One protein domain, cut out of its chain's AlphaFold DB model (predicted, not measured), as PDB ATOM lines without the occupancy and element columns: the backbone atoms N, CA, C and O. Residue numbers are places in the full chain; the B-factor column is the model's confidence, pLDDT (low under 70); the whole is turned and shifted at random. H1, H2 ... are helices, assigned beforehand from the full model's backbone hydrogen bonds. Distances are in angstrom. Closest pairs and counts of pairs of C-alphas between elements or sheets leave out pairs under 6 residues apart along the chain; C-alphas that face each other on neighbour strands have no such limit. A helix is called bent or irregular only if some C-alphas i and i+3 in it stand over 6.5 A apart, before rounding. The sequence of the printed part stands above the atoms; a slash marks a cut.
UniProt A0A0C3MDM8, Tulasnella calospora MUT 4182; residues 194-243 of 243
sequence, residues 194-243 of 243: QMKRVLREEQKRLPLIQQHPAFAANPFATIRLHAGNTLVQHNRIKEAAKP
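What this domain is: This is residues 194 to 243 of the 243 residues of a protein of Tulasnella calospora MUT 4182 (UniProt A0A0C3MDM8). Two long helices, H1 and H3, form an open V, with the short helix H2 at its closed end. H1 and H3 meet only near that end, by residue 209 of H1 and residues 222 to 226 of H3, and their other ends stand free. The printed part has 50 residues with three named helices, in the order H1, H2, H3, and no named strand; its class is all helix. It is loose, with a radius of gyration of the C-alphas of 12.9 A, and spans 43 by 20 by 13 A.

How they stand to each other: Start with H1, residues 194 to 211, which has a kink of 25 degrees near residue 204; it is neither bent nor irregular, but only just, as C-alphas 204 and 207 are 6.5 A apart. Next look at H2, residues 213 to 217, close to H1 but not clearly touching it: the closest C-alphas, of Ile 209 and Phe 215, are 6.8 A apart. H3, residues 219 to 240, touches H2 only at the corner by their link, with residues 221 to 223 alone; the closest C-alphas are those of Phe 215 and Thr 222, 5.6 A apart. H1 and H3 only just touch, with 3 pairs of C-alphas within 8 A, the closest those of Ile 209 and Ile 223 at 7.0 A. They run opposite ways at a steep tilt of 45 degrees. In H3 every O i to N i+4 pair is within hydrogen-bond range; in H1 it is 12 of 14, and in H2 0 of 1, beside 2 of 2 O i to N i+3 pairs.

Where its parts are: Find C-alpha 194 at (371.824, 340.564, 180.394); from there H1 runs 26.8 A to C-alpha 211. H2 covers 7.3 A from Pro 213 to Ala 217. H3 runs 31.7 A from C-alpha 219 at (345.308, 337.573, 181.908) to C-alpha 240 at (370.587, 344.503, 199.758).

The domain as a whole: The two C-alphas farthest apart, of Ala 217 and Pro 243, are 43.1 A apart. The printed part has no cut, and both links are tight. Residues 194 to 201 of H1 stand free, and so do residues 231 to 243, of which 231 to 240 belong to H3. The mean pLDDT of the printed part is 92.9, and residue 243 is under 70.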
ATOM      1  N   GLN A 194     372.932 340.176 179.517       92.69
ATOM      2  CA  GLN A 194     371.824 340.564 180.394       92.69
ATOM      3  C   GLN A 194     370.477 340.213 179.762       92.69
ATOM      4  O   GLN A 194     369.631 339.625 180.430       92.69
ATOM      5  N   MET A 195     370.307 340.479 178.467       93.56
ATOM      6  CA  MET A 195     369.093 340.138 177.729       93.56
ATOM      7  C   MET A 195     368.829 338.629 177.741       93.56
ATOM      8  O   MET A 195     367.720 338.209 178.054       93.56
ATOM      9  N   LYS A 196     369.853 337.797 177.499       96.62
ATOM     10  CA  LYS A 196     369.736 336.330 177.597       96.62
ATOM     11  C   LYS A 196     369.310 335.880 179.000       96.62
ATOM     12  O   LYS A 196     368.504 334.962 179.121       96.62
ATOM     13  N   ARG A 197     369.827 336.513 180.062       94.12
ATOM     14  CA  ARG A 197     369.423 336.209 181.448       94.12
ATOM     15  C   ARG A 197     367.956 336.562 181.694       94.12
ATOM     16  O   ARG A 197     367.223 335.704 182.173       94.12
ATOM     17  N   VAL A 198     367.534 337.761 181.291       91.62
ATOM     18  CA  VAL A 198     366.135 338.210 181.393       91.62
ATOM     19  C   VAL A 198     365.205 337.273 180.620       91.62
ATOM     20  O   VAL A 198     364.199 336.828 181.157       91.62
ATOM     21  N   LEU A 199     365.566 336.890 179.392       94.62
ATOM     22  CA  LEU A 199     364.762 335.969 178.581       94.62
ATOM     23  C   LEU A 199     364.621 334.585 179.226       94.62
ATOM     24  O   LEU A 199     363.523 334.036 179.239       94.62
ATOM     25  N   ARG A 200     365.698 334.022 179.791       96.25
ATOM     26  CA  ARG A 200     365.642 332.728 180.498       96.25
ATOM     27  C   ARG A 200     364.772 332.785 181.753       96.25
ATOM     28  O   ARG A 200     364.113 331.802 182.081       96.25
ATOM     29  N   GLU A 201     364.792 333.907 182.468       93.06
ATOM     30  CA  GLU A 201     363.925 334.130 183.628       93.06
ATOM     31  C   GLU A 201     362.454 334.191 183.193       93.06
ATOM     32  O   GLU A 201     361.626 333.458 183.730       93.06
ATOM     33  N   GLU A 202     362.146 334.963 182.148       93.06
ATOM     34  CA  GLU A 202     360.792 335.065 181.589       93.06
ATOM     35  C   GLU A 202     360.270 333.726 181.046       93.06
ATOM     36  O   GLU A 202     359.123 333.366 181.307       93.06
ATOM     37  N   GLN A 203     361.110 332.935 180.372       96.38
ATOM     38  CA  GLN A 203     360.742 331.594 179.898       96.38
ATOM     39  C   GLN A 203     360.275 330.673 181.031       96.38
ATOM     40  O   GLN A 203     359.315 329.929 180.854       96.38
ATOM     41  N   LYS A 204     360.922 330.731 182.202       95.00
ATOM     42  CA  LYS A 204     360.509 329.950 183.384       95.00
ATOM     43  C   LYS A 204     359.265 330.529 184.050       95.00
ATOM     44  O   LYS A 204     358.483 329.797 184.651       95.00
ATOM     45  N   ARG A 205     359.088 331.846 183.957       94.88
ATOM     46  CA  ARG A 205     358.016 332.592 184.611       94.88
ATOM     47  C   ARG A 205     356.662 332.404 183.934       94.88
ATOM     48  O   ARG A 205     355.658 332.197 184.611       94.88
ATOM     49  N   LEU A 206     356.620 332.474 182.606       94.94
ATOM     50  CA  LEU A 206     355.371 332.467 181.839       94.94
ATOM     51  C   LEU A 206     354.496 331.217 182.064       94.94
ATOM     52  O   LEU A 206     353.292 331.400 182.259       94.94
ATOM     53  N   PRO A 207     355.034 329.983 182.125       96.88
ATOM     54  CA  PRO A 207     354.230 328.799 182.427       96.88
ATOM     55  C   PRO A 207     353.540 328.881 183.794       96.88
ATOM     56  O   PRO A 207     352.384 328.492 183.926       96.88
ATOM     57  N   LEU A 208     354.211 329.455 184.798       94.81
ATOM     58  CA  LEU A 208     353.641 329.630 186.138       94.81
ATOM     59  C   LEU A 208     352.478 330.629 186.132       94.81
ATOM     60  O   LEU A 208     351.485 330.429 186.827       94.81
ATOM     61  N   ILE A 209     352.577 331.690 185.324       96.31
ATOM     62  CA  ILE A 209     351.476 332.643 185.132       96.31
ATOM     63  C   ILE A 209     350.291 331.951 184.450       96.31
ATOM     64  O   ILE A 209     349.153 332.154 184.865       96.31
ATOM     65  N   GLN A 210     350.549 331.126 183.432       96.56
ATOM     66  CA  GLN A 210     349.505 330.423 182.679       96.56
ATOM     67  C   GLN A 210     348.755 329.384 183.523       96.56
ATOM     68  O   GLN A 210     347.558 329.198 183.327       96.56
ATOM     69  N   GLN A 211     349.430 328.737 184.478       97.25
ATOM     70  CA  GLN A 211     348.816 327.773 185.402       97.25
ATOM     71  C   GLN A 211     347.949 328.433 186.488       97.25
ATOM     72  O   GLN A 211     347.177 327.752 187.161       97.25
ATOM     73  N   HIS A 212     348.064 329.748 186.697       96.06
ATOM     74  CA  HIS A 212     347.341 330.435 187.759       96.06
ATOM     75  C   HIS A 212     345.847 330.598 187.405       96.06
ATOM     76  O   HIS A 212     345.532 331.150 186.351       96.06
ATOM     77  N   PRO A 213     344.890 330.242 188.285       96.56
ATOM     78  CA  PRO A 213     343.461 330.276 187.951       96.56
ATOM     79  C   PRO A 213     342.949 331.687 187.624       96.56
ATOM     80  O   PRO A 213     342.104 331.860 186.746       96.56
ATOM     81  N   ALA A 214     343.503 332.729 188.258       96.81
ATOM     82  CA  ALA A 214     343.132 334.112 187.938       96.81
ATOM     83  C   ALA A 214     343.565 334.554 186.526       96.81
ATOM     84  O   ALA A 214     343.041 335.544 186.015       96.81
ATOM     85  N   PHE A 215     344.482 333.826 185.876       97.81
ATOM     86  CA  PHE A 215     344.893 334.118 184.505       97.81
ATOM     87  C   PHE A 215     343.753 333.880 183.511       97.81
ATOM     88  O   PHE A 215     343.565 334.694 182.609       97.81
ATOM     89  N   ALA A 216     342.950 332.828 183.715       97.00
ATOM     90  CA  ALA A 216     341.782 332.536 182.883       97.00
ATOM     91  C   ALA A 216     340.703 333.627 182.993       97.00
ATOM     92  O   ALA A 216     340.055 333.958 182.004       97.00
ATOM     93  N   ALA A 217     340.538 334.216 184.182       97.94
ATOM     94  CA  ALA A 217     339.579 335.294 184.415       97.94
ATOM     95  C   ALA A 217     340.079 336.652 183.892       97.94
ATOM     96  O   ALA A 217     339.320 337.401 183.277       97.94
ATOM     97  N   ASN A 218     341.348 336.998 184.146       97.69
ATOM     98  CA  ASN A 218     341.949 338.244 183.676       97.69
ATOM     99  C   ASN A 218     343.468 338.092 183.447       97.69
ATOM    100  O   ASN A 218     344.266 338.264 184.383       97.69
ATOM    101  N   PRO A 219     343.901 337.831 182.199       96.81
ATOM    102  CA  PRO A 219     345.308 337.573 181.908       96.81
ATOM    103  C   PRO A 219     346.165 338.824 182.116       96.81
ATOM    104  O   PRO A 219     347.249 338.754 182.693       96.81
ATOM    105  N   PHE A 220     345.668 340.000 181.724       96.50
ATOM    106  CA  PHE A 220     346.429 341.246 181.818       96.50
ATOM    107  C   PHE A 220     346.637 341.701 183.263       96.50
ATOM    108  O   PHE A 220     347.736 342.136 183.608       96.50
ATOM    109  N   ALA A 221     345.618 341.593 184.120       97.31
ATOM    110  CA  ALA A 221     345.758 341.918 185.539       97.31
ATOM    111  C   ALA A 221     346.752 340.973 186.230       97.31
ATOM    112  O   ALA A 221     347.614 341.429 186.980       97.31
ATOM    113  N   THR A 222     346.688 339.680 185.908       97.31
ATOM    114  CA  THR A 222     347.590 338.665 186.466       97.31
ATOM    115  C   THR A 222     349.039 338.903 186.031       97.31
ATOM    116  O   THR A 222     349.934 338.918 186.876       97.31
ATOM    117  N   ILE A 223     349.282 339.187 184.745       95.31
ATOM    118  CA  ILE A 223     350.621 339.535 184.237       95.31
ATOM    119  C   ILE A 223     351.156 340.794 184.930       95.31
ATOM    120  O   ILE A 223     352.317 340.810 185.343       95.31
ATOM    121  N   ARG A 224     350.327 341.837 185.093       95.38
ATOM    122  CA  ARG A 224     350.724 343.082 185.781       95.38
ATOM    123  C   ARG A 224     351.123 342.826 187.230       95.38
ATOM    124  O   ARG A 224     352.172 343.303 187.654       95.38
ATOM    125  N   LEU A 225     350.317 342.064 187.966       95.38
ATOM    126  CA  LEU A 225     350.597 341.712 189.358       95.38
ATOM    127  C   LEU A 225     351.891 340.903 189.465       95.38
ATOM    128  O   LEU A 225     352.754 341.210 190.287       95.38
ATOM    129  N   HIS A 226     352.061 339.907 188.595       93.69
ATOM    130  CA  HIS A 226     353.248 339.066 188.615       93.69
ATOM    131  C   HIS A 226     354.516 339.854 188.251       93.69
ATOM    132  O   HIS A 226     355.520 339.751 188.947       93.69
ATOM    133  N   ALA A 227     354.458 340.713 187.227       92.81
ATOM    134  CA  ALA A 227     355.549 341.627 186.884       92.81
ATOM    135  C   ALA A 227     355.872 342.613 188.015       92.81
ATOM    136  O   ALA A 227     357.046 342.824 188.314       92.81
ATOM    137  N   GLY A 228     354.855 343.163 188.687       93.62
ATOM    138  CA  GLY A 228     355.042 344.016 189.861       93.62
ATOM    139  C   GLY A 228     355.806 343.302 190.978       93.62
ATOM    140  O   GLY A 228     356.777 343.843 191.504       93.62
ATOM    141  N   ASN A 229     355.440 342.054 191.278       91.50
ATOM    142  CA  ASN A 229     356.126 341.250 192.290       91.50
ATOM    143  C   ASN A 229     357.581 340.942 191.903       91.50
ATOM    144  O   ASN A 229     358.470 341.058 192.750       91.50
ATOM    145  N   THR A 230     357.842 340.616 190.632       89.56
ATOM    146  CA  THR A 230     359.206 340.399 190.119       89.56
ATOM    147  C   THR A 230     360.058 341.666 190.271       89.56
ATOM    148  O   THR A 230     361.167 341.605 190.799       89.56
ATOM    149  N   LEU A 231     359.533 342.842 189.908       86.44
ATOM    150  CA  LEU A 231     360.249 344.118 190.055       86.44
ATOM    151  C   LEU A 231     360.580 344.446 191.515       86.44
ATOM    152  O   LEU A 231     361.684 344.906 191.810       86.44
ATOM    153  N   VAL A 232     359.654 344.184 192.442       88.94
ATOM    154  CA  VAL A 232     359.890 344.388 193.879       88.94
ATOM    155  C   VAL A 232     361.020 343.487 194.385       88.94
ATOM    156  O   VAL A 232     361.859 343.952 195.155       88.94
ATOM    157  N   GLN A 233     361.095 342.228 193.940       87.56
ATOM    158  CA  GLN A 233     362.194 341.325 194.301       87.56
ATOM    159  C   GLN A 233     363.540 341.822 193.764       87.56
ATOM    160  O   GLN A 233     364.498 341.914 194.531       87.56
ATOM    161  N   HIS A 234     363.600 342.223 192.490       84.44
ATOM    162  CA  HIS A 234     364.813 342.796 191.894       84.44
ATOM    163  C   HIS A 234     365.275 344.059 192.633       84.44
ATOM    164  O   HIS A 234     366.467 344.213 192.898       84.44
ATOM    165  N   ASN A 235     364.346 344.933 193.036       86.50
ATOM    166  CA  ASN A 235     364.670 346.124 193.824       86.50
ATOM    167  C   ASN A 235     365.206 345.769 195.215       86.50
ATOM    168  O   ASN A 235     366.236 346.309 195.608       86.50
ATOM    169  N   ARG A 236     364.586 344.815 195.924       90.75
ATOM    170  CA  ARG A 236     365.076 344.340 197.233       90.75
ATOM    171  C   ARG A 236     366.482 343.752 197.140       90.75
ATOM    172  O   ARG A 236     367.322 344.048 197.984       90.75
ATOM    173  N   ILE A 237     366.753 342.953 196.107       87.69
ATOM    174  CA  ILE A 237     368.086 342.383 195.859       87.69
ATOM    175  C   ILE A 237     369.093 343.503 195.581       87.69
ATOM    176  O   ILE A 237     370.190 343.504 196.136       87.69
ATOM    177  N   LYS A 238     368.719 344.486 194.755       89.06
ATOM    178  CA  LYS A 238     369.571 345.635 194.432       89.06
ATOM    179  C   LYS A 238     369.865 346.511 195.652       89.06
ATOM    180  O   LYS A 238     370.982 347.005 195.778       89.06
ATOM    181  N   GLU A 239     368.885 346.709 196.529       90.69
ATOM    182  CA  GLU A 239     369.047 347.435 197.793       90.69
ATOM    183  C   GLU A 239     369.937 346.670 198.775       90.69
ATOM    184  O   GLU A 239     370.843 347.267 199.347       90.69
ATOM    185  N   ALA A 240     369.750 345.354 198.908       89.62
ATOM    186  CA  ALA A 240     370.587 344.503 199.758       89.62
ATOM    187  C   ALA A 240     372.044 344.400 199.265       89.62
ATOM    188  O   ALA A 240     372.955 344.217 200.065       89.62
ATOM    189  N   ALA A 241     372.271 344.526 197.956       87.81
ATOM    190  CA  ALA A 241     373.602 344.508 197.348       87.81
ATOM    191  C   ALA A 241     374.332 345.864 197.407       87.81
ATOM    192  O   ALA A 241     375.461 345.972 196.920       87.81
ATOM    193  N   LYS A 242     373.702 346.914 197.947       83.62
ATOM    194  CA  LYS A 242     374.323 348.231 198.092       83.62
ATOM    195  C   LYS A 242     375.199 348.230 199.362       83.62
ATOM    196  O   LYS A 242     374.643 348.029 200.439       83.62
ATOM    197  N   PRO A 243     376.532 348.398 199.243       69.50
ATOM    198  CA  PRO A 243     377.461 348.329 200.375       69.50
ATOM    199  C   PRO A 243     377.334 349.515 201.337       69.50
ATOM    200  O   PRO A 243     376.900 350.606 200.890       69.50
TER     201      PRO A 243